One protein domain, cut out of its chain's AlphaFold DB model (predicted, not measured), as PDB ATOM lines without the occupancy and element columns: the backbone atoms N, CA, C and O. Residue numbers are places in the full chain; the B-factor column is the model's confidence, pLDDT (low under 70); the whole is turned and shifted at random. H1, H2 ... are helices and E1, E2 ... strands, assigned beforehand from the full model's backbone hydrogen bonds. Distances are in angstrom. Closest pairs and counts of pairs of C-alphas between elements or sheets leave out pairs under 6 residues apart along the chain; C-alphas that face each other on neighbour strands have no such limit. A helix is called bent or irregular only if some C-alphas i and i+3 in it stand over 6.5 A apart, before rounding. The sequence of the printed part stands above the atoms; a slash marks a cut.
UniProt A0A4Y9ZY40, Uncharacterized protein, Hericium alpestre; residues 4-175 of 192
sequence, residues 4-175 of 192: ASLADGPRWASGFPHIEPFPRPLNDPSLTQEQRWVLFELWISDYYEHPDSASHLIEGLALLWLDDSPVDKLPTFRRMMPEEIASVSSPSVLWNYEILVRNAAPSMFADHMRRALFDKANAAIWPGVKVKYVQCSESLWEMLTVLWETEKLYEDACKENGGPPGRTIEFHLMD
ATOM      1  N   ALA A   4      19.282  -3.087  19.344       91.31
ATOM      2  CA  ALA A   4      20.638  -3.586  19.179       91.31
ATOM      3  C   ALA A   4      21.011  -3.480  17.698       91.31
ATOM      4  O   ALA A   4      20.251  -3.936  16.842       91.31
ATOM      5  N   SER A   5      22.156  -2.871  17.399       91.19
ATOM      6  CA  SER A   5      22.648  -2.746  16.028       91.19
ATOM      7  C   SER A   5      23.739  -3.778  15.770       91.19
ATOM      8  O   SER A   5      24.677  -3.895  16.555       91.19
ATOM      9  N   LEU A   6      23.607  -4.503  14.666       89.44
ATOM     10  CA  LEU A   6      24.639  -5.353  14.091       89.44
ATOM     11  C   LEU A   6      25.211  -4.585  12.902       89.44
ATOM     12  O   LEU A   6      24.534  -4.444  11.883       89.44
ATOM     13  N   ALA A   7      26.404  -4.026  13.086       89.75
ATOM     14  CA  ALA A   7      27.116  -3.284  12.054       89.75
ATOM     15  C   ALA A   7      28.147  -4.199  11.390       89.75
ATOM     16  O   ALA A   7      28.891  -4.857  12.118       89.75
ATOM     17  N   ASP A   8      28.167  -4.251  10.058       86.31
ATOM     18  CA  ASP A   8      29.212  -4.914   9.262       86.31
ATOM     19  C   ASP A   8      29.599  -6.314   9.762       86.31
ATOM     20  O   ASP A   8      30.765  -6.682   9.912       86.31
ATOM     21  N   GLY A   9      28.574  -7.123  10.051       90.25
ATOM     22  CA  GLY A   9      28.751  -8.527  10.413       90.25
ATOM     23  C   GLY A   9      28.995  -9.388   9.169       90.25
ATOM     24  O   GLY A   9      28.202  -9.291   8.236       90.25
ATOM     25  N   PRO A  10      30.020 -10.261   9.125       92.94
ATOM     26  CA  PRO A  10      30.322 -11.048   7.931       92.94
ATOM     27  C   PRO A  10      29.374 -12.235   7.729       92.94
ATOM     28  O   PRO A  10      28.906 -12.877   8.677       92.94
ATOM     29  N   ARG A  11      29.196 -12.615   6.459       95.06
ATOM     30  CA  ARG A  11      28.463 -13.806   6.001       95.06
ATOM     31  C   ARG A  11      28.829 -15.084   6.755       95.06
ATOM     32  O   ARG A  11      27.933 -15.809   7.191       95.06
ATOM     33  N   TRP A  12      30.124 -15.364   6.925       93.44
ATOM     34  CA  TRP A  12      30.577 -16.611   7.558       93.44
ATOM     35  C   TRP A  12      30.149 -16.710   9.030       93.44
ATOM     36  O   TRP A  12      29.753 -17.785   9.476       93.44
ATOM     37  N   ALA A  13      30.140 -15.592   9.764       94.31
ATOM     38  CA  ALA A  13      29.752 -15.557  11.176       94.31
ATOM     39  C   ALA A  13      28.238 -15.738  11.384       94.31
ATOM     40  O   ALA A  13      27.794 -16.013  12.496       94.31
ATOM     41  N   SER A  14      27.450 -15.625  10.311       95.44
ATOM     42  CA  SER A  14      26.018 -15.952  10.294       95.44
ATOM     43  C   SER A  14      25.740 -17.384   9.814       95.44
ATOM     44  O   SER A  14      24.584 -17.791   9.714       95.44
ATOM     45  N   GLY A  15      26.791 -18.159   9.519       96.06
ATOM     46  CA  GLY A  15      26.693 -19.561   9.108       96.06
ATOM     47  C   GLY A  15      26.290 -19.779   7.653       96.06
ATOM     48  O   GLY A  15      25.991 -20.908   7.264       96.06
ATOM     49  N   PHE A  16      26.282 -18.726   6.837       96.62
ATOM     50  CA  PHE A  16      26.032 -18.854   5.408       96.62
ATOM     51  C   PHE A  16      27.276 -19.392   4.677       96.62
ATOM     52  O   PHE A  16      28.410 -19.074   5.059       96.62
ATOM     53  N   PRO A  17      27.091 -20.191   3.608       94.62
ATOM     54  CA  PRO A  17      28.198 -20.766   2.853       94.62
ATOM     55  C   PRO A  17      29.005 -19.692   2.116       94.62
ATOM     56  O   PRO A  17      28.522 -18.586   1.871       94.62
ATOM     57  N   HIS A  18      30.237 -20.036   1.746       94.62
ATOM     58  CA  HIS A  18      31.045 -19.218   0.845       94.62
ATOM     59  C   HIS A  18      30.385 -19.086  -0.540       94.62
ATOM     60  O   HIS A  18      29.628 -19.968  -0.942       94.62
ATOM     61  N   ILE A  19      30.674 -17.990  -1.246       94.88
ATOM     62  CA  ILE A  19      30.179 -17.717  -2.597       94.88
ATOM     63  C   ILE A  19      31.396 -17.533  -3.501       94.88
ATOM     64  O   ILE A  19      32.196 -16.630  -3.278       94.88
ATOM     65  N   GLU A  20      31.503 -18.362  -4.532       94.56
ATOM     66  CA  GLU A  20      32.480 -18.177  -5.607       94.56
ATOM     67  C   GLU A  20      32.021 -17.056  -6.558       94.56
ATOM     68  O   GLU A  20      30.813 -16.907  -6.768       94.56
ATOM     69  N   PRO A  21      32.935 -16.282  -7.171       94.25
ATOM     70  CA  PRO A  21      34.395 -16.440  -7.156       94.25
ATOM     71  C   PRO A  21      35.108 -15.598  -6.079       94.25
ATOM     72  O   PRO A  21      36.276 -15.252  -6.248       94.25
ATOM     73  N   PHE A  22      34.414 -15.173  -5.017       95.56
ATOM     74  CA  PHE A  22      34.955 -14.152  -4.124       95.56
ATOM     75  C   PHE A  22      36.159 -14.630  -3.303       95.56
ATOM     76  O   PHE A  22      36.097 -15.680  -2.673       95.56
ATOM     77  N   PRO A  23      37.250 -13.850  -3.207       93.00
ATOM     78  CA  PRO A  23      38.409 -14.280  -2.444       93.00
ATOM     79  C   PRO A  23      38.134 -14.256  -0.935       93.00
ATOM     80  O   PRO A  23      37.445 -13.379  -0.403       93.00
ATOM     81  N   ARG A  24      38.755 -15.206  -0.229       93.19
ATOM     82  CA  ARG A  24      38.936 -15.195   1.229       93.19
ATOM     83  C   ARG A  24      40.419 -15.382   1.537       93.19
ATOM     84  O   ARG A  24      40.863 -16.526   1.645       93.19
ATOM     85  N   PRO A  25      41.186 -14.290   1.699       93.69
ATOM     86  CA  PRO A  25      42.643 -14.364   1.802       93.69
ATOM     87  C   PRO A  25      43.150 -15.344   2.863       93.69
ATOM     88  O   PRO A  25      44.090 -16.092   2.623       93.69
ATOM     89  N   LEU A  26      42.484 -15.421   4.019       91.44
ATOM     90  CA  LEU A  26      42.886 -16.321   5.107       91.44
ATOM     91  C   LEU A  26      42.741 -17.814   4.783       91.44
ATOM     92  O   LEU A  26      43.388 -18.643   5.427       91.44
ATOM     93  N   ASN A  27      41.918 -18.155   3.796       90.19
ATOM     94  CA  ASN A  27      41.624 -19.524   3.395       90.19
ATOM     95  C   ASN A  27      42.369 -19.948   2.122       90.19
ATOM     96  O   ASN A  27      42.259 -21.112   1.750       90.19
ATOM     97  N   ASP A  28      43.118 -19.052   1.473       92.19
ATOM     98  CA  ASP A  28      43.809 -19.353   0.218       92.19
ATOM     99  C   ASP A  28      45.075 -20.199   0.469       92.19
ATOM    100  O   ASP A  28      46.078 -19.687   0.985       92.19
ATOM    101  N   PRO A  29      45.078 -21.495   0.100       92.62
ATOM    102  CA  PRO A  29      46.200 -22.385   0.367       92.62
ATOM    103  C   PRO A  29      47.451 -22.042  -0.452       92.62
ATOM    104  O   PRO A  29      48.533 -22.499  -0.090       92.62
ATOM    105  N   SER A  30      47.325 -21.258  -1.528       96.31
ATOM    106  CA  SER A  30      48.444 -20.885  -2.400       96.31
ATOM    107  C   SER A  30      49.353 -19.804  -1.803       96.31
ATOM    108  O   SER A  30      50.476 -19.623  -2.269       96.31
ATOM    109  N   LEU A  31      48.892 -19.126  -0.748       95.25
ATOM    110  CA  LEU A  31      49.591 -18.022  -0.093       95.25
ATOM    111  C   LEU A  31      50.326 -18.462   1.179       95.25
ATOM    112  O   LEU A  31      49.831 -19.311   1.932       95.25
ATOM    113  N   THR A  32      51.463 -17.821   1.471       94.94
ATOM    114  CA  THR A  32      52.122 -17.916   2.785       94.94
ATOM    115  C   THR A  32      51.310 -17.199   3.862       94.94
ATOM    116  O   THR A  32      50.453 -16.365   3.572       94.94
ATOM    117  N   GLN A  33      51.594 -17.488   5.129       91.69
ATOM    118  CA  GLN A  33      50.922 -16.861   6.267       91.69
ATOM    119  C   GLN A  33      51.037 -15.326   6.246       91.69
ATOM    120  O   GLN A  33      50.056 -14.623   6.483       91.69
ATOM    121  N   GLU A  34      52.212 -14.808   5.899       91.38
ATOM    122  CA  GLU A  34      52.490 -13.377   5.777       91.38
ATOM    123  C   GLU A  34      51.708 -12.758   4.617       91.38
ATOM    124  O   GLU A  34      51.110 -11.696   4.772       91.38
ATOM    125  N   GLN A  35      51.649 -13.438   3.468       94.38
ATOM    126  CA  GLN A  35      50.868 -12.976   2.318       94.38
ATOM    127  C   GLN A  35      49.371 -12.929   2.638       94.38
ATOM    128  O   GLN A  35      48.706 -11.944   2.321       94.38
ATOM    129  N   ARG A  36      48.843 -13.958   3.314       94.06
ATOM    130  CA  ARG A  36      47.443 -13.980   3.761       94.06
ATOM    131  C   ARG A  36      47.139 -12.843   4.717       94.06
ATOM    132  O   ARG A  36      46.063 -12.273   4.616       94.06
ATOM    133  N   TRP A  37      48.062 -12.525   5.625       90.88
ATOM    134  CA  TRP A  37      47.901 -11.416   6.560       90.88
ATOM    135  C   TRP A  37      47.781 -10.076   5.827       90.88
ATOM    136  O   TRP A  37      46.791  -9.378   6.017       90.88
ATOM    137  N   VAL A  38      48.717  -9.769   4.924       90.62
ATOM    138  CA  VAL A  38      48.703  -8.511   4.154       90.62
ATOM    139  C   VAL A  38      47.430  -8.381   3.311       90.62
ATOM    140  O   VAL A  38      46.781  -7.338   3.312       90.62
ATOM    141  N   LEU A  39      47.031  -9.447   2.612       93.12
ATOM    142  CA  LEU A  39      45.798  -9.422   1.822       93.12
ATOM    143  C   LEU A  39      44.546  -9.369   2.697       93.12
ATOM    144  O   LEU A  39      43.563  -8.756   2.300       93.12
ATOM    145  N   PHE A  40      44.560 -10.003   3.869       92.56
ATOM    146  CA  PHE A  40      43.459  -9.928   4.820       92.56
ATOM    147  C   PHE A  40      43.276  -8.505   5.339       92.56
ATOM    148  O   PHE A  40      42.145  -8.035   5.334       92.56
ATOM    149  N   GLU A  41      44.355  -7.815   5.725       91.44
ATOM    150  CA  GLU A  41      44.310  -6.415   6.163       91.44
ATOM    151  C   GLU A  41      43.648  -5.520   5.112       91.44
ATOM    152  O   GLU A  41      42.742  -4.757   5.446       91.44
ATOM    153  N   LEU A  42      44.044  -5.647   3.842       90.62
ATOM    154  CA  LEU A  42      43.410  -4.918   2.740       90.62
ATOM    155  C   LEU A  42      41.943  -5.327   2.586       90.62
ATOM    156  O   LEU A  42      41.055  -4.484   2.641       90.62
ATOM    157  N   TRP A  43      41.674  -6.628   2.507       93.38
ATOM    158  CA  TRP A  43      40.331  -7.167   2.312       93.38
ATOM    159  C   TRP A  43      39.318  -6.700   3.366       93.38
ATOM    160  O   TRP A  43      38.175  -6.432   3.015       93.38
ATOM    161  N   ILE A  44      39.708  -6.575   4.641       92.00
ATOM    162  CA  ILE A  44      38.783  -6.139   5.705       92.00
ATOM    163  C   ILE A  44      38.704  -4.626   5.903       92.00
ATOM    164  O   ILE A  44      37.779  -4.169   6.572       92.00
ATOM    165  N   SER A  45      39.698  -3.864   5.441       91.75
ATOM    166  CA  SER A  45      39.799  -2.436   5.768       91.75
ATOM    167  C   SER A  45      39.466  -1.512   4.609       91.75
ATOM    168  O   SER A  45      39.136  -0.356   4.863       91.75
ATOM    169  N   ASP A  46      39.578  -1.998   3.376       93.38
ATOM    170  CA  ASP A  46      39.425  -1.195   2.173       93.38
ATOM    171  C   ASP A  46      37.960  -1.015   1.757       93.38
ATOM    172  O   ASP A  46      37.048  -1.674   2.265       93.38
ATOM    173  N   TYR A  47      37.750  -0.099   0.819       93.62
ATOM    174  CA  TYR A  47      36.447   0.218   0.249       93.62
ATOM    175  C   TYR A  47      36.240  -0.521  -1.074       93.62
ATOM    176  O   TYR A  47      37.176  -0.761  -1.843       93.62
ATOM    177  N   TYR A  48      34.983  -0.856  -1.348       94.62
ATOM    178  CA  TYR A  48      34.558  -1.593  -2.529       94.62
ATOM    179  C   TYR A  48      33.596  -0.748  -3.358       94.62
ATOM    180  O   TYR A  48      32.595  -0.249  -2.850       94.62
ATOM    181  N   GLU A  49      33.866  -0.626  -4.656       94.56
ATOM    182  CA  GLU A  49      32.965   0.045  -5.596       94.56
ATOM    183  C   GLU A  49      32.163  -0.998  -6.372       94.56
ATOM    184  O   GLU A  49      32.583  -1.515  -7.408       94.56
ATOM    185  N   HIS A  50      31.012  -1.372  -5.822       94.94
ATOM    186  CA  HIS A  50      30.157  -2.382  -6.430       94.94
ATOM    187  C   HIS A  50      29.430  -1.835  -7.670       94.94
ATOM    188  O   HIS A  50      28.769  -0.801  -7.562       94.94
ATOM    189  N   PRO A  51      29.485  -2.536  -8.822       95.56
ATOM    190  CA  PRO A  51      28.811  -2.092 -10.042       95.56
ATOM    191  C   PRO A  51      27.302  -1.873  -9.890       95.56
ATOM    192  O   PRO A  51      26.760  -0.929 -10.462       95.56
ATOM    193  N   ASP A  52      26.625  -2.756  -9.152       94.50
ATOM    194  CA  ASP A  52      25.180  -2.702  -8.929       94.50
ATOM    195  C   ASP A  52      24.788  -3.476  -7.658       94.50
ATOM    196  O   ASP A  52      24.142  -4.528  -7.703       94.50
ATOM    197  N   SER A  53      25.179  -2.963  -6.490       93.31
ATOM    198  CA  SER A  53      24.781  -3.554  -5.203       93.31
ATOM    199  C   SER A  53      23.270  -3.467  -4.944       93.31
ATOM    200  O   SER A  53      22.730  -4.273  -4.188       93.31
ATOM    201  N   ALA A  54      22.555  -2.549  -5.601       91.00
ATOM    202  CA  ALA A  54      21.107  -2.399  -5.453       91.00
ATOM    203  C   ALA A  54      20.314  -3.550  -6.097       91.00
ATOM    204  O   ALA A  54      19.185  -3.817  -5.685       91.00
ATOM    205  N   SER A  55      20.895  -4.261  -7.069       92.75
ATOM    206  CA  SER A  55      20.274  -5.438  -7.693       92.75
ATOM    207  C   SER A  55      20.049  -6.615  -6.737       92.75
ATOM    208  O   SER A  55      19.243  -7.495  -7.040       92.75
ATOM    209  N   HIS A  56      20.763  -6.651  -5.603       93.75
ATOM    210  CA  HIS A  56      20.841  -7.804  -4.697       93.75
ATOM    211  C   HIS A  56      21.334  -9.087  -5.399       93.75
ATOM    212  O   HIS A  56      21.020 -10.206  -4.982       93.75
ATOM    213  N   LEU A  57      22.109  -8.928  -6.476       94.88
ATOM    214  CA  LEU A  57      22.748 -10.008  -7.217       94.88
ATOM    215  C   LEU A  57      24.256  -9.989  -6.977       94.88
ATOM    216  O   LEU A  57      24.875  -8.932  -6.846       94.88
ATOM    217  N   ILE A  58      24.860 -11.174  -6.932       95.44
ATOM    218  CA  ILE A  58      26.297 -11.314  -6.668       95.44
ATOM    219  C   ILE A  58      27.140 -10.745  -7.812       95.44
ATOM    220  O   ILE A  58      28.227 -10.232  -7.579       95.44
ATOM    221  N   GLU A  59      26.619 -10.774  -9.039       95.69
ATOM    222  CA  GLU A  59      27.241 -10.210 -10.237       95.69
ATOM    223  C   GLU A  59      27.328  -8.680 -10.173       95.69
ATOM    224  O   GLU A  59      28.157  -8.076 -10.851       95.69
ATOM    225  N   GLY A  60      26.492  -8.056  -9.337       95.94
ATOM    226  CA  GLY A  60      26.524  -6.628  -9.049       95.94
ATOM    227  C   GLY A  60      27.584  -6.228  -8.021       95.94
ATOM    228  O   GLY A  60      27.701  -5.041  -7.721       95.94
ATOM    229  N   LEU A  61      28.359  -7.172  -7.471       96.88
ATOM    230  CA  LEU A  61      29.365  -6.912  -6.444       96.88
ATOM    231  C   LEU A  61      30.792  -6.943  -7.000       96.88
ATOM    232  O   LEU A  61      31.214  -7.873  -7.680       96.88
ATOM    233  N   ALA A  62      31.570  -5.929  -6.629       96.19
ATOM    234  CA  ALA A  62      33.022  -5.915  -6.777       96.19
ATOM    235  C   ALA A  62      33.702  -7.113  -6.097       96.19
ATOM    236  O   ALA A  62      33.456  -7.421  -4.928       96.19
ATOM    237  N   LEU A  63      34.605  -7.749  -6.844       94.69
ATOM    238  CA  LEU A  63      35.396  -8.889  -6.391       94.69
ATOM    239  C   LEU A  63      36.545  -8.477  -5.462       94.69
ATOM    240  O   LEU A  63      36.854  -9.166  -4.489       94.69
ATOM    241  N   LEU A  64      37.181  -7.362  -5.808       93.31
ATOM    242  CA  LEU A  64      38.353  -6.802  -5.151       93.31
ATOM    243  C   LEU A  64      38.040  -5.389  -4.664       93.31
ATOM    244  O   LEU A  64      37.075  -4.764  -5.109       93.31
ATOM    245  N   TRP A  65      38.856  -4.927  -3.728       92.81
ATOM    246  CA  TRP A  65      38.842  -3.553  -3.246       92.81
ATOM    247  C   TRP A  65      39.354  -2.578  -4.315       92.81
ATOM    248  O   TRP A  65      39.868  -2.979  -5.362       92.81
ATOM    249  N   LEU A  66      39.233  -1.283  -4.035       89.31
ATOM    250  CA  LEU A  66      39.801  -0.221  -4.858       89.31
ATOM    251  C   LEU A  66      41.331  -0.154  -4.695       89.31
ATOM    252  O   LEU A  66      41.854   0.150  -3.623       89.31
ATOM    253  N   ASP A  67      42.078  -0.415  -5.769       84.44
ATOM    254  CA  ASP A  67      43.542  -0.292  -5.734       84.44
ATOM    255  C   ASP A  67      43.975   1.179  -5.570       84.44
ATOM    256  O   ASP A  67      44.779   1.491  -4.684       84.44
ATOM    257  N   ASP A  68      43.348   2.081  -6.334       85.00
ATOM    258  CA  ASP A  68      43.607   3.527  -6.359       85.00
ATOM    259  C   ASP A  68      42.493   4.326  -5.655       85.00
ATOM    260  O   ASP A  68      41.871   5.222  -6.236       85.00
ATOM    261  N   SER A  69      42.216   3.993  -4.389       84.31
ATOM    262  CA  SER A  69      41.220   4.707  -3.581       84.31
ATOM    263  C   SER A  69      41.511   6.215  -3.538       84.31
ATOM    264  O   SER A  69      42.655   6.616  -3.282       84.31
ATOM    265  N   PRO A  70      40.499   7.083  -3.742       86.94
ATOM    266  CA  PRO A  70      40.678   8.519  -3.584       86.94
ATOM    267  C   PRO A  70      41.110   8.843  -2.147       86.94
ATOM    268  O   PRO A  70      40.890   8.066  -1.218       86.94
ATOM    269  N   VAL A  71      41.757   9.997  -1.955       84.69
ATOM    270  CA  VAL A  71      42.417  10.362  -0.683       84.69
ATOM    271  C   VAL A  71      41.469  10.291   0.523       84.69
ATOM    272  O   VAL A  71      41.883   9.941   1.628       84.69
ATOM    273  N   ASP A  72      40.196  10.605   0.319       85.00
ATOM    274  CA  ASP A  72      39.137  10.571   1.326       85.00
ATOM    275  C   ASP A  72      38.587   9.164   1.618       85.00
ATOM    276  O   ASP A  72      37.937   8.978   2.646       85.00
ATOM    277  N   LYS A  73      38.909   8.171   0.782       86.88
ATOM    278  CA  LYS A  73      38.615   6.743   0.974       86.88
ATOM    279  C   LYS A  73      39.868   5.912   1.238       86.88
ATOM    280  O   LYS A  73      39.874   4.702   1.042       86.88
ATOM    281  N   LEU A  74      40.957   6.532   1.689       89.69
ATOM    282  CA  LEU A  74      42.121   5.762   2.114       89.69
ATOM    283  C   LEU A  74      41.795   5.007   3.414       89.69
ATOM    284  O   LEU A  74      41.525   5.651   4.439       89.69
ATOM    285  N   PRO A  75      41.850   3.662   3.415       89.56
ATOM    286  CA  PRO A  75      41.568   2.885   4.609       89.56
ATOM    287  C   PRO A  75      42.576   3.211   5.709       89.56
ATOM    288  O   PRO A  75      43.726   3.575   5.455       89.56
ATOM    289  N   THR A  76      42.145   3.097   6.964       89.25
ATOM    290  CA  THR A  76      42.958   3.493   8.125       89.25
ATOM    291  C   THR A  76      44.322   2.807   8.143       89.25
ATOM    292  O   THR A  76      45.316   3.492   8.352       89.25
ATOM    293  N   PHE A  77      44.394   1.513   7.817       88.44
ATOM    294  CA  PHE A  77      45.663   0.780   7.754       88.44
ATOM    295  C   PHE A  77      46.663   1.377   6.753       88.44
ATOM    296  O   PHE A  77      47.847   1.444   7.058       88.44
ATOM    297  N   ARG A  78      46.211   1.904   5.604       88.44
ATOM    298  CA  ARG A  78      47.098   2.559   4.621       88.44
ATOM    299  C   ARG A  78      47.601   3.937   5.074       88.44
ATOM    300  O   ARG A  78      48.510   4.483   4.457       88.44
ATOM    301  N   ARG A  79      47.005   4.517   6.121       90.12
ATOM    302  CA  ARG A  79      47.388   5.824   6.686       90.12
ATOM    303  C   ARG A  79      48.282   5.709   7.919       90.12
ATOM    304  O   ARG A  79      48.778   6.729   8.385       90.12
ATOM    305  N   MET A  80      48.451   4.501   8.450       93.19
ATOM    306  CA  MET A  80      49.257   4.238   9.636       93.19
ATOM    307  C   MET A  80      50.693   3.894   9.250       93.19
ATOM    308  O   MET A  80      50.946   3.227   8.245       93.19
ATOM    309  N   MET A  81      51.638   4.313  10.082       94.81
ATOM    310  CA  MET A  81      53.026   3.878   9.982       94.81
ATOM    311  C   MET A  81      53.154   2.403  10.404       94.81
ATOM    312  O   MET A  81      52.378   1.935  11.245       94.81
ATOM    313  N   PRO A  82      54.150   1.656   9.891       91.44
ATOM    314  CA  PRO A  82      54.363   0.260  10.275       91.44
ATOM    315  C   PRO A  82      54.477   0.047  11.792       91.44
ATOM    316  O   PRO A  82      53.963  -0.938  12.322       91.44
ATOM    317  N   GLU A  83      55.100   0.981  12.513       95.06
ATOM    318  CA  GLU A  83      55.238   0.931  13.970       95.06
ATOM    319  C   GLU A  83      53.887   1.086  14.683       95.06
ATOM    320  O   GLU A  83      53.638   0.430  15.695       95.06
ATOM    321  N   GLU A  84      52.995   1.920  14.145       95.25
ATOM    322  CA  GLU A  84      51.647   2.104  14.684       95.25
ATOM    323  C   GLU A  84      50.818   0.837  14.478       95.25
ATOM    324  O   GLU A  84      50.200   0.359  15.431       95.25
ATOM    325  N   ILE A  85      50.868   0.242  13.278       92.06
ATOM    326  CA  ILE A  85      50.208  -1.038  12.980       92.06
ATOM    327  C   ILE A  85      50.715  -2.113  13.942       92.06
ATOM    328  O   ILE A  85      49.911  -2.802  14.569       92.06
ATOM    329  N   ALA A  86      52.031  -2.226  14.132       91.38
ATOM    330  CA  ALA A  86      52.624  -3.197  15.051       91.38
ATOM    331  C   ALA A  86      52.193  -2.980  16.513       91.38
ATOM    332  O   ALA A  86      52.116  -3.939  17.279       91.38
ATOM    333  N   SER A  87      51.892  -1.739  16.908       95.12
ATOM    334  CA  SER A  87      51.436  -1.420  18.266       95.12
ATOM    335  C   SER A  87      49.965  -1.768  18.532       95.12
ATOM    336  O   SER A  87      49.594  -1.971  19.688       95.12
ATOM    337  N   VAL A  88      49.131  -1.854  17.484       92.69
ATOM    338  CA  VAL A  88      47.682  -2.117  17.601       92.69
ATOM    339  C   VAL A  88      47.236  -3.456  17.012       92.69
ATOM    340  O   VAL A  88      46.073  -3.831  17.157       92.69
ATOM    341  N   SER A  89      48.132  -4.183  16.348       90.75
ATOM    342  CA  SER A  89      47.852  -5.484  15.748       90.75
ATOM    343  C   SER A  89      48.614  -6.599  16.460       90.75
ATOM    344  O   SER A  89      49.690  -6.413  17.024       90.75
ATOM    345  N   SER A  90      48.036  -7.797  16.442       90.31
ATOM    346  CA  SER A  90      48.703  -9.002  16.927       90.31
ATOM    347  C   SER A  90      48.441 -10.140  15.947       90.31
ATOM    348  O   SER A  90      47.506 -10.923  16.148       90.31
ATOM    349  N   PRO A  91      49.239 -10.247  14.867       86.38
ATOM    350  CA  PRO A  91      49.035 -11.273  13.845       86.38
ATOM    351  C   PRO A  91      49.016 -12.691  14.431       86.38
ATOM    352  O   PRO A  91      48.279 -13.553  13.968       86.38
ATOM    353  N   SER A  92      49.765 -12.941  15.509       89.75
ATOM    354  CA  SER A  92      49.783 -14.243  16.183       89.75
ATOM    355  C   SER A  92      48.421 -14.650  16.761       89.75
ATOM    356  O   SER A  92      48.119 -15.841  16.802       89.75
ATOM    357  N   VAL A  93      47.574 -13.702  17.180       87.81
ATOM    358  CA  VAL A  93      46.235 -14.005  17.715       87.81
ATOM    359  C   VAL A  93      45.329 -14.577  16.631       87.81
ATOM    360  O   VAL A  93      44.601 -15.540  16.892       87.81
ATOM    361  N   LEU A  94      45.415 -14.036  15.412       85.81
ATOM    362  CA  LEU A  94      44.659 -14.534  14.267       85.81
ATOM    363  C   LEU A  94      44.946 -16.029  14.046       85.81
ATOM    364  O   LEU A  94      44.042 -16.858  13.950       85.81
ATOM    365  N   TRP A  95      46.224 -16.393  14.051       86.50
ATOM    366  CA  TRP A  95      46.650 -17.749  13.720       86.50
ATOM    367  C   TRP A  95      46.482 -18.759  14.848       86.50
ATOM    368  O   TRP A  95      46.284 -19.939  14.578       86.50
ATOM    369  N   ASN A  96      46.545 -18.313  16.101       87.19
ATOM    370  CA  ASN A  96      46.472 -19.213  17.248       87.19
ATOM    371  C   ASN A  96      45.044 -19.413  17.770       87.19
ATOM    372  O   ASN A  96      44.734 -20.485  18.287       87.19
ATOM    373  N   TYR A  97      44.178 -18.403  17.657       85.56
ATOM    374  CA  TYR A  97      42.856 -18.421  18.293       85.56
ATOM    375  C   TYR A  97      41.723 -18.220  17.304       85.56
ATOM    376  O   TYR A  97      40.725 -18.938  17.342       85.56
ATOM    377  N   GLU A  98      41.866 -17.252  16.407       85.06
ATOM    378  CA  GLU A  98      40.777 -16.871  15.517       85.06
ATOM    379  C   GLU A  98      40.469 -17.963  14.488       85.06
ATOM    380  O   GLU A  98      39.300 -18.260  14.234       85.06
ATOM    381  N   ILE A  99      41.505 -18.682  14.044       83.25
ATOM    382  CA  ILE A  99      41.368 -19.872  13.201       83.25
ATOM    383  C   ILE A  99      40.447 -20.939  13.815       83.25
ATOM    384  O   ILE A  99      39.748 -21.636  13.083       83.25
ATOM    385  N   LEU A 100      40.397 -21.067  15.149       87.56
ATOM    386  CA  LEU A 100      39.511 -22.022  15.824       87.56
ATOM    387  C   LEU A 100      38.047 -21.597  15.695       87.56
ATOM    388  O   LEU A 100      37.176 -22.438  15.490       87.56
ATOM    389  N   VAL A 101      37.784 -20.291  15.781       89.88
ATOM    390  CA  VAL A 101      36.442 -19.728  15.605       89.88
ATOM    391  C   VAL A 101      36.024 -19.837  14.140       89.88
ATOM    392  O   VAL A 101      34.947 -20.354  13.859       89.88
ATOM    393  N   ARG A 102      36.882 -19.439  13.193       85.75
ATOM    394  CA  ARG A 102      36.577 -19.519  11.753       85.75
ATOM    395  C   ARG A 102      36.357 -20.937  11.241       85.75
ATOM    396  O   ARG A 102      35.570 -21.120  10.318       85.75
ATOM    397  N   ASN A 103      37.037 -21.922  11.823       86.88
ATOM    398  CA  ASN A 103      36.892 -23.328  11.439       86.88
ATOM    399  C   ASN A 103      35.758 -24.054  12.170       86.88
ATOM    400  O   ASN A 103      35.551 -25.246  11.935       86.88
ATOM    401  N   ALA A 104      35.015 -23.376  13.048       92.50
ATOM    402  CA  ALA A 104      33.814 -23.970  13.605       92.50
ATOM    403  C   ALA A 104      32.790 -24.249  12.492       92.50
ATOM    404  O   ALA A 104      32.720 -23.543  11.484       92.50
ATOM    405  N   ALA A 105      31.989 -25.301  12.672       93.88
ATOM    406  CA  ALA A 105      31.023 -25.711  11.662       93.88
ATOM    407  C   ALA A 105      30.047 -24.557  11.345       93.88
ATOM    408  O   ALA A 105      29.438 -24.021  12.276       93.88
ATOM    409  N   PRO A 106      29.818 -24.203  10.063       94.19
ATOM    410  CA  PRO A 106      28.889 -23.131   9.693       94.19
ATOM    411  C   PRO A 106      27.481 -23.312  10.273       94.19
ATOM    412  O   PRO A 106      26.822 -22.335  10.627       94.19
ATOM    413  N   SER A 107      27.038 -24.561  10.451       96.31
ATOM    414  CA  SER A 107      25.762 -24.887  11.093       96.31
ATOM    415  C   SER A 107      25.655 -24.356  12.524       96.31
ATOM    416  O   SER A 107      24.584 -23.904  12.913       96.31
ATOM    417  N   MET A 108      26.749 -24.329  13.288       96.75
ATOM    418  CA  MET A 108      26.762 -23.780  14.645       96.75
ATOM    419  C   MET A 108      26.448 -22.278  14.636       96.75
ATOM    420  O   MET A 108      25.630 -21.808  15.426       96.75
ATOM    421  N   PHE A 109      27.064 -21.525  13.723       96.88
ATOM    422  CA  PHE A 109      26.790 -20.098  13.550       96.88
ATOM    423  C   PHE A 109      25.363 -19.850  13.062       96.88
ATOM    424  O   PHE A 109      24.674 -18.982  13.598       96.88
ATOM    425  N   ALA A 110      24.895 -20.651  12.102       96.69
ATOM    426  CA  ALA A 110      23.534 -20.555  11.588       96.69
ATOM    427  C   ALA A 110      22.496 -20.823  12.691       96.69
ATOM    428  O   ALA A 110      21.507 -20.098  12.799       96.69
ATOM    429  N   ASP A 111      22.731 -21.822  13.541       97.19
ATOM    430  CA  ASP A 111      21.860 -22.144  14.672       97.19
ATOM    431  C   ASP A 111      21.849 -21.022  15.711       97.19
ATOM    432  O   ASP A 111      20.779 -20.640  16.192       97.19
ATOM    433  N   HIS A 112      23.012 -20.446  16.036       96.38
ATOM    434  CA  HIS A 112      23.095 -19.295  16.935       96.38
ATOM    435  C   HIS A 112      22.370 -18.071  16.374       96.38
ATOM    436  O   HIS A 112      21.581 -17.464  17.096       96.38
ATOM    437  N   MET A 113      22.575 -17.738  15.098       96.31
ATOM    438  CA  MET A 113      21.892 -16.625  14.438       96.31
ATOM    439  C   MET A 113      20.373 -16.835  14.448       96.31
ATOM    440  O   MET A 113      19.634 -15.975  14.935       96.31
ATOM    441  N   ARG A 114      19.895 -18.013  14.024       95.94
ATOM    442  CA  ARG A 114      18.459 -18.332  14.005       95.94
ATOM    443  C   ARG A 114      17.840 -18.255  15.393       95.94
ATOM    444  O   ARG A 114      16.777 -17.663  15.553       95.94
ATOM    445  N   ARG A 115      18.508 -18.802  16.410       95.81
ATOM    446  CA  ARG A 115      18.049 -18.713  17.802       95.81
ATOM    447  C   ARG A 115      18.069 -17.276  18.316       95.81
ATOM    448  O   ARG A 115      17.166 -16.887  19.041       95.81
ATOM    449  N   ALA A 116      19.072 -16.476  17.987       94.50
ATOM    450  CA  ALA A 116      19.150 -15.100  18.472       94.50
ATOM    451  C   ALA A 116      18.048 -14.205  17.876       94.50
ATOM    452  O   ALA A 116      17.536 -13.315  18.566       94.50
ATOM    453  N   LEU A 117      17.689 -14.443  16.610       94.81
ATOM    454  CA  LEU A 117      16.805 -13.578  15.829       94.81
ATOM    455  C   LEU A 117      15.357 -14.073  15.753       94.81
ATOM    456  O   LEU A 117      14.431 -13.272  15.888       94.81
ATOM    457  N   PHE A 118      15.149 -15.371  15.546       95.88
ATOM    458  CA  PHE A 118      13.844 -15.935  15.189       95.88
ATOM    459  C   PHE A 118      13.200 -16.767  16.303       95.88
ATOM    460  O   PHE A 118      12.022 -17.087  16.201       95.88
ATOM    461  N   ASP A 119      13.924 -17.096  17.376       95.06
ATOM    462  CA  ASP A 119      13.357 -17.848  18.496       95.06
ATOM    463  C   ASP A 119      12.604 -16.939  19.485       95.06
ATOM    464  O   ASP A 119      13.127 -15.937  19.987       95.06
ATOM    465  N   LYS A 120      11.356 -17.311  19.800       95.00
ATOM    466  CA  LYS A 120      10.477 -16.534  20.691       95.00
ATOM    467  C   LYS A 120      10.952 -16.535  22.140       95.00
ATOM    468  O   LYS A 120      10.800 -15.517  22.815       95.00
ATOM    469  N   ALA A 121      11.517 -17.641  22.627       95.69
ATOM    470  CA  ALA A 121      11.991 -17.724  24.006       95.69
ATOM    471  C   ALA A 121      13.196 -16.797  24.217       95.69
ATOM    472  O   ALA A 121      13.232 -16.036  25.183       95.69
ATOM    473  N   ASN A 122      14.123 -16.755  23.259       94.56
ATOM    474  CA  ASN A 122      15.239 -15.815  23.275       94.56
ATOM    475  C   ASN A 122      14.794 -14.361  23.101       94.56
ATOM    476  O   ASN A 122      15.333 -13.469  23.762       94.56
ATOM    477  N   ALA A 123      13.802 -14.091  22.248       94.25
ATOM    478  CA  ALA A 123      13.229 -12.753  22.124       94.25
ATOM    479  C   ALA A 123      12.607 -12.269  23.451       94.25
ATOM    480  O   ALA A 123      12.713 -11.086  23.779       94.25
ATOM    481  N   ALA A 124      12.035 -13.179  24.248       95.19
ATOM    482  CA  ALA A 124      11.438 -12.872  25.547       95.19
ATOM    483  C   ALA A 124      12.459 -12.494  26.638       95.19
ATOM    484  O   ALA A 124      12.077 -11.831  27.599       95.19
ATOM    485  N   ILE A 125      13.747 -12.843  26.485       95.06
ATOM    486  CA  ILE A 125      14.816 -12.412  27.410       95.06
ATOM    487  C   ILE A 125      14.948 -10.881  27.401       95.06
ATOM    488  O   ILE A 125      15.124 -10.264  28.450       95.06
ATOM    489  N   TRP A 126      14.817 -10.260  26.221       92.00
ATOM    490  CA  TRP A 126      14.843  -8.804  26.040       92.00
ATOM    491  C   TRP A 126      13.635  -8.346  25.215       92.00
ATOM    492  O   TRP A 126      13.767  -8.111  24.004       92.00
ATOM    493  N   PRO A 127      12.455  -8.236  25.853       92.75
ATOM    494  CA  PRO A 127      11.211  -7.961  25.154       92.75
ATOM    495  C   PRO A 127      11.214  -6.548  24.566       92.75
ATOM    496  O   PRO A 127      11.679  -5.589  25.181       92.75
ATOM    497  N   GLY A 128      10.686  -6.415  23.348       90.00
ATOM    498  CA  GLY A 128      10.586  -5.128  22.654       90.00
ATOM    499  C   GLY A 128      11.915  -4.558  22.140       90.00
ATOM    500  O   GLY A 128      11.923  -3.435  21.632       90.00
ATOM    501  N   VAL A 129      13.024  -5.302  22.250       95.06
ATOM    502  CA  VAL A 129      14.291  -4.936  21.605       95.06
ATOM    503  C   VAL A 129      14.250  -5.325  20.134       95.06
ATOM    504  O   VAL A 129      14.100  -6.501  19.792       95.06
ATOM    505  N   LYS A 130      14.429  -4.322  19.276       95.88
ATOM    506  CA  LYS A 130      14.604  -4.502  17.833       95.88
ATOM    507  C   LYS A 130      16.055  -4.815  17.494       95.88
ATOM    508  O   LYS A 130      16.961  -4.307  18.155       95.88
ATOM    509  N   VAL A 131      16.269  -5.586  16.436       95.94
ATOM    510  CA  VAL A 131      17.594  -5.767  15.833       95.94
ATOM    511  C   VAL A 131      17.677  -4.904  14.584       95.94
ATOM    512  O   VAL A 131      16.751  -4.898  13.780       95.94
ATOM    513  N   LYS A 132      18.769  -4.163  14.427       96.25
ATOM    514  CA  LYS A 132      19.049  -3.382  13.225       96.25
ATOM    515  C   LYS A 132      20.286  -3.940  12.554       96.25
ATOM    516  O   LYS A 132      21.364  -3.847  13.130       96.25
ATOM    517  N   TYR A 133      20.135  -4.499  11.365       94.56
ATOM    518  CA  TYR A 133      21.273  -4.752  10.495       94.56
ATOM    519  C   TYR A 133      21.633  -3.445   9.809       94.56
ATOM    520  O   TYR A 133      20.783  -2.837   9.164       94.56
ATOM    521  N   VAL A 134      22.866  -2.998   9.996       94.88
ATOM    522  CA  VAL A 134      23.383  -1.773   9.399       94.88
ATOM    523  C   VAL A 134      24.626  -2.155   8.618       94.88
ATOM    524  O   VAL A 134      25.574  -2.662   9.201       94.88
ATOM    525  N   GLN A 135      24.587  -1.964   7.308       93.38
ATOM    526  CA  GLN A 135      25.671  -2.332   6.403       93.38
ATOM    527  C   GLN A 135      26.034  -1.130   5.544       93.38
ATOM    528  O   GLN A 135      25.148  -0.357   5.176       93.38
ATOM    529  N   CYS A 136      27.308  -0.945   5.224       94.00
ATOM    530  CA  CYS A 136      27.726   0.082   4.274       94.00
ATOM    531  C   CYS A 136      27.706  -0.453   2.833       94.00
ATOM    532  O   CYS A 136      28.117  -1.585   2.588       94.00
ATOM    533  N   SER A 137      27.241   0.356   1.875       94.44
ATOM    534  CA  SER A 137      27.201  -0.020   0.453       94.44
ATOM    535  C   SER A 137      28.571  -0.120  -0.216       94.44
ATOM    536  O   SER A 137      28.637  -0.619  -1.333       94.44
ATOM    537  N   GLU A 138      29.642   0.286   0.469       94.38
ATOM    538  CA  GLU A 138      31.035   0.128   0.026       94.38
ATOM    539  C   GLU A 138      31.812  -0.908   0.857       94.38
ATOM    540  O   GLU A 138      33.033  -1.017   0.729       94.38
ATOM    541  N   SER A 139      31.131  -1.658   1.734       94.94
ATOM    542  CA  SER A 139      31.746  -2.759   2.482       94.94
ATOM    543  C   SER A 139      31.903  -4.001   1.612       94.94
ATOM    544  O   SER A 139      31.162  -4.217   0.662       94.94
ATOM    545  N   LEU A 140      32.845  -4.873   1.973       95.62
ATOM    546  CA  LEU A 140      33.131  -6.095   1.222       95.62
ATOM    547  C   LEU A 140      31.898  -7.004   1.031       95.62
ATOM    548  O   LEU A 140      30.964  -7.022   1.836       95.62
ATOM    549  N   TRP A 141      31.932  -7.838  -0.009       96.12
ATOM    550  CA  TRP A 141      30.812  -8.679  -0.460       96.12
ATOM    551  C   TRP A 141      30.137  -9.537   0.636       96.12
ATOM    552  O   TRP A 141      28.930  -9.783   0.583       96.12
ATOM    553  N   GLU A 142      30.872 -10.004   1.655       96.06
ATOM    554  CA  GLU A 142      30.287 -10.776   2.764       96.06
ATOM    555  C   GLU A 142      29.256  -9.974   3.561       96.06
ATOM    556  O   GLU A 142      28.299 -10.554   4.067       96.06
ATOM    557  N   MET A 143      29.450  -8.661   3.670       96.25
ATOM    558  CA  MET A 143      28.617  -7.745   4.447       96.25
ATOM    559  C   MET A 143      27.271  -7.511   3.762       96.25
ATOM    560  O   MET A 143      26.207  -7.635   4.373       96.25
ATOM    561  N   LEU A 144      27.309  -7.270   2.454       96.38
ATOM    562  CA  LEU A 144      26.104  -7.070   1.657       96.38
ATOM    563  C   LEU A 144      25.316  -8.361   1.487       96.38
ATOM    564  O   LEU A 144      24.116  -8.407   1.748       96.38
ATOM    565  N   THR A 145      25.994  -9.453   1.140       96.88
ATOM    566  CA  THR A 145      25.297 -10.722   0.912       96.88
ATOM    567  C   THR A 145      24.690 -11.295   2.193       96.88
ATOM    568  O   THR A 145      23.667 -11.972   2.118       96.88
ATOM    569  N   VAL A 146      25.262 -11.035   3.379       96.88
ATOM    570  CA  VAL A 146      24.621 -11.448   4.640       96.88
ATOM    571  C   VAL A 146      23.348 -10.657   4.920       96.88
ATOM    572  O   VAL A 146      22.397 -11.229   5.459       96.88
ATOM    573  N   LEU A 147      23.311  -9.371   4.549       96.69
ATOM    574  CA  LEU A 147      22.138  -8.515   4.703       96.69
ATOM    575  C   LEU A 147      20.982  -9.099   3.904       96.69
ATOM    576  O   LEU A 147      19.938  -9.394   4.476       96.69
ATOM    577  N   TRP A 148      21.221  -9.335   2.613       96.75
ATOM    578  CA  TRP A 148      20.211  -9.800   1.667       96.75
ATOM    579  C   TRP A 148      19.651 -11.169   2.049       96.75
ATOM    580  O   TRP A 148      18.440 -11.378   2.048       96.75
ATOM    581  N   GLU A 149      20.517 -12.111   2.429       97.25
ATOM    582  CA  GLU A 149      20.068 -13.451   2.827       97.25
ATOM    583  C   GLU A 149      19.310 -13.428   4.152       97.25
ATOM    584  O   GLU A 149      18.304 -14.121   4.306       97.25
ATOM    585  N   THR A 150      19.767 -12.633   5.123       96.94
ATOM    586  CA  THR A 150      19.083 -12.526   6.418       96.94
ATOM    587  C   THR A 150      17.734 -11.829   6.269       96.94
ATOM    588  O   THR A 150      16.765 -12.243   6.906       96.94
ATOM    589  N   GLU A 151      17.648 -10.814   5.407       96.94
ATOM    590  CA  GLU A 151      16.397 -10.147   5.044       96.94
ATOM    591  C   GLU A 151      15.416 -11.138   4.428       96.94
ATOM    592  O   GLU A 151      14.312 -11.305   4.950       96.94
ATOM    593  N   LYS A 152      15.848 -11.894   3.415       97.12
ATOM    594  CA  LYS A 152      15.031 -12.939   2.792       97.12
ATOM    595  C   LYS A 152      14.535 -13.974   3.806       97.12
ATOM    596  O   LYS A 152      13.342 -14.265   3.850       97.12
ATOM    597  N   LEU A 153      15.422 -14.488   4.665       97.00
ATOM    598  CA  LEU A 153      15.047 -15.434   5.723       97.00
ATOM    599  C   LEU A 153      14.010 -14.846   6.687       97.00
ATOM    600  O   LEU A 153      13.069 -15.536   7.081       97.00
ATOM    601  N   TYR A 154      14.177 -13.584   7.084       97.56
ATOM    602  CA  TYR A 154      13.248 -12.917   7.989       97.56
ATOM    603  C   TYR A 154      11.881 -12.696   7.339       97.56
ATOM    604  O   TYR A 154      10.857 -12.926   7.983       97.56
ATOM    605  N   GLU A 155      11.846 -12.288   6.072       97.50
ATOM    606  CA  GLU A 155      10.603 -12.119   5.327       97.50
ATOM    607  C   GLU A 155       9.830 -13.427   5.181       97.50
ATOM    608  O   GLU A 155       8.616 -13.447   5.400       97.50
ATOM    609  N   ASP A 156      10.511 -14.513   4.821       97.50
ATOM    610  CA  ASP A 156       9.882 -15.822   4.661       97.50
ATOM    611  C   ASP A 156       9.327 -16.322   5.999       97.50
ATOM    612  O   ASP A 156       8.148 -16.673   6.088       97.50
ATOM    613  N   ALA A 157      10.101 -16.194   7.078       96.38
ATOM    614  CA  ALA A 157       9.630 -16.528   8.415       96.38
ATOM    615  C   ALA A 157       8.449 -15.644   8.864       96.38
ATOM    616  O   ALA A 157       7.542 -16.128   9.546       96.38
ATOM    617  N   CYS A 158       8.410 -14.365   8.470       96.31
ATOM    618  CA  CYS A 158       7.269 -13.493   8.753       96.31
ATOM    619  C   CYS A 158       5.995 -13.950   8.035       96.31
ATOM    620  O   CYS A 158       4.924 -13.957   8.648       96.31
ATOM    621  N   LYS A 159       6.098 -14.341   6.757       96.81
ATOM    622  CA  LYS A 159       4.963 -14.863   5.976       96.81
ATOM    623  C   LYS A 159       4.406 -16.135   6.611       96.81
ATOM    624  O   LYS A 159       3.195 -16.250   6.767       96.81
ATOM    625  N   GLU A 160       5.281 -17.049   7.023       95.50
ATOM    626  CA  GLU A 160       4.897 -18.318   7.653       95.50
ATOM    627  C   GLU A 160       4.209 -18.129   9.014       95.50
ATOM    628  O   GLU A 160       3.281 -18.864   9.346       95.50
ATOM    629  N   ASN A 161       4.632 -17.135   9.801       93.25
ATOM    630  CA  ASN A 161       4.130 -16.911  11.162       93.25
ATOM    631  C   ASN A 161       2.999 -15.871  11.261       93.25
ATOM    632  O   ASN A 161       2.462 -15.666  12.351       93.25
ATOM    633  N   GLY A 162       2.649 -15.186  10.166       94.06
ATOM    634  CA  GLY A 162       1.716 -14.051  10.192       94.06
ATOM    635  C   GLY A 162       2.270 -12.817  10.922       94.06
ATOM    636  O   GLY A 162       1.503 -12.011  11.447       94.06
ATOM    637  N   GLY A 163       3.595 -12.684  10.998       93.00
ATOM    638  CA  GLY A 163       4.305 -11.636  11.736       93.00
ATOM    639  C   GLY A 163       5.713 -12.075  12.163       93.00
ATOM    640  O   GLY A 163       6.113 -13.196  11.859       93.00
ATOM    641  N   PRO A 164       6.479 -11.222  12.873       93.38
ATOM    642  CA  PRO A 164       7.855 -11.532  13.258       93.38
ATOM    643  C   PRO A 164       7.967 -12.868  14.017       93.38
ATOM    644  O   PRO A 164       7.278 -13.047  15.027       93.38
ATOM    645  N   PRO A 165       8.836 -13.803  13.580       90.06
ATOM    646  CA  PRO A 165       8.955 -15.130  14.192       90.06
ATOM    647  C   PRO A 165       9.529 -15.071  15.616       90.06
ATOM    648  O   PRO A 165       9.203 -15.919  16.440       90.06
ATOM    649  N   GLY A 166      10.320 -14.036  15.916       94.69
ATOM    650  CA  GLY A 166      10.908 -13.760  17.223       94.69
ATOM    651  C   GLY A 166      11.100 -12.258  17.411       94.69
ATOM    652  O   GLY A 166      10.172 -11.544  17.794       94.69
ATOM    653  N   ARG A 167      12.304 -11.755  17.131       95.06
ATOM    654  CA  ARG A 167      12.598 -10.318  17.184       95.06
ATOM    655  C   ARG A 167      12.069  -9.607  15.943       95.06
ATOM    656  O   ARG A 167      12.042 -10.170  14.856       95.06
ATOM    657  N   THR A 168      11.709  -8.336  16.100       96.50
ATOM    658  CA  THR A 168      11.553  -7.439  14.950       96.50
ATOM    659  C   THR A 168      12.933  -7.032  14.449       96.50
ATOM    660  O   THR A 168      13.754  -6.555  15.240       96.50
ATOM    661  N   ILE A 169      13.164  -7.196  13.149       96.69
ATOM    662  CA  ILE A 169      14.427  -6.867  12.489       96.69
ATOM    663  C   ILE A 169      14.191  -5.736  11.486       96.69
ATOM    664  O   ILE A 169      13.170  -5.715  10.799       96.69
ATOM    665  N   GLU A 170      15.114  -4.781  11.441       96.44
ATOM    666  CA  GLU A 170      15.173  -3.712  10.444       96.44
ATOM    667  C   GLU A 170      16.504  -3.820   9.684       96.44
ATOM    668  O   GLU A 170      17.548  -4.017  10.309       96.44
ATOM    669  N   PHE A 171      16.471  -3.662   8.363       95.69
ATOM    670  CA  PHE A 171      17.641  -3.734   7.488       95.69
ATOM    671  C   PHE A 171      17.945  -2.339   6.941       95.69
ATOM    672  O   PHE A 171      17.043  -1.636   6.489       95.69
ATOM    673  N   HIS A 172      19.203  -1.912   7.046       94.31
ATOM    674  CA  HIS A 172      19.659  -0.578   6.663       94.31
ATOM    675  C   HIS A 172      20.938  -0.705   5.842       94.31
ATOM    676  O   HIS A 172      21.952  -1.186   6.348       94.31
ATOM    677  N   LEU A 173      20.889  -0.230   4.600       92.50
ATOM    678  CA  LEU A 173      22.064  -0.025   3.763       92.50
ATOM    679  C   LEU A 173      22.437   1.462   3.811       92.50
ATOM    680  O   LEU A 173      21.589   2.324   3.584       92.50
ATOM    681  N   MET A 174      23.678   1.762   4.177       91.00
ATOM    682  CA  MET A 174      24.193   3.121   4.289       91.00
ATOM    683  C   MET A 174      25.005   3.475   3.052       91.00
ATOM    684  O   MET A 174      26.077   2.909   2.838       91.00
ATOM    685  N   ASP A 175      24.527   4.472   2.314       84.12
ATOM    686  CA  ASP A 175      25.288   5.068   1.226       84.12
ATOM    687  C   ASP A 175      26.272   6.108   1.752       84.12
ATOM    688  O   ASP A 175      25.893   7.066   2.436       84.12
TER     689      ASP A 175
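What this domain is: This is residues 4 to 175 of the 192 residues of an uncharacterized protein of Hericium alpestre (UniProt A0A4Y9ZY40). A small parallel sheet of E1, E2 and E3, with the long helix H8 over one face, makes one end of the domain, and a loose group of H2, H3, H4 and H5 makes the other. H1 lies between them near the middle of the whole, packed on H6 and H8; H6 runs from H1 toward the sheet, and H7 turns off at its far end. The printed part has 172 residues with eight named helices and three named strands, in the order E1 H1 H2 H3 H4 H5 H6 H7 E2 H8 E3; the sheet's order is E1 E2 E3, all parallel, and the class is mostly helix. The whole is compact, with a radius of gyration of the C-alphas of 17.8 A and spans of 53 by 36 by 29 A.

Where its parts are: E1 is residues 4 to 7, 9.6 A long, and begins at C-alpha 4, (20.638, -3.586, 19.179). H1, residues 11 to 14, is 5.4 A long. After a stretch with no named element, residues 15 to 32, H2 holds residues 33 to 45 over 18.2 A. Residues 46 to 75 again hold no named element. H3 is residues 76 to 79, 5.2 A, and H4 is residues 82 to 88, 10.2 A. H5, residues 91 to 102, is 15.1 A long and only just irregular: C-alphas 96 and 99 are 6.55 A apart. H6 is residues 106 to 118, 17.6 A, and H7 is residues 120 to 125, 9.0 A. E2, residues 130 to 136, runs 19.4 A. H8, residues 141 to 161, is the longest helix at 30.2 A, beginning at C-alpha 141, (30.812, -8.679, -0.460). E3, residues 169 to 174, covers 16.2 A and ends at C-alpha 174, (24.193, 3.121, 4.289).

How they stand to each other: E2 is the inner strand of the sheet, parallel to E1 at 17 degrees and to E3 at 20 degrees. Between E1 and E2, N 6 and O 132 are 2.8 A apart, within hydrogen-bond range; between E2 and E3, N 133 and O 170 are 2.8 A apart, also within range. H8 is on the sheet at a height of 9.5 A, over E2 and E3, in two layers, a helix on one face of a sheet; it runs along the strands, only just, at 28 degrees to E3 on the local plane. E2, H8 and E3 form a strand-helix-strand unit, two parallel neighbour strands with a helix between, and its crossover is right-handed; E1, the helices H1 to H7 and E2 form another. H6 only grazes the sheet, with its residues 116 to 118. H8 touches H1 with its residues 142 to 146 alone; the closest C-alphas of the two are those of Arg 11 and Val 146, 4.7 A apart. H1 also touches H6, closest at the C-alphas of Ser 14 and Phe 109, 5.3 A. H6 and H7 touch only at the corner, about perpendicular at 74 degrees, with the C-alphas of Ala 116 and Asn 122 closest at 6.2 A. H2 touches H3 with residues 41 to 45 alone, closest at the C-alphas of Ser 45 and Phe 77, 7.0 A. H3 and H4 are close but not clearly touching, closest at the C-alphas of Phe 77 and Ile 85, 7.2 A. H2 and H5 are close but not clearly touching, about perpendicular at 74 degrees, with the C-alphas of Trp 37 and Pro 91 closest at 7.4 A. Among the pairs that are apart are H2 and H8, and H5 and H6. Every O i to N i+4 pair is within hydrogen-bond range in H2, H4, H6, H7 and H8, and 4 of 8 are in H5; H1 and H3 are too short for such a pair.

The domain as a whole: The two C-alphas farthest apart are those of Glu 83 and Gly 162, 55.7 A. The printed part has no cut. The links H1 to H2 and H2 to H3 are long, with 18 and 30 residues. The mean pLDDT of the printed part is 93.1, and no printed residue is under 70.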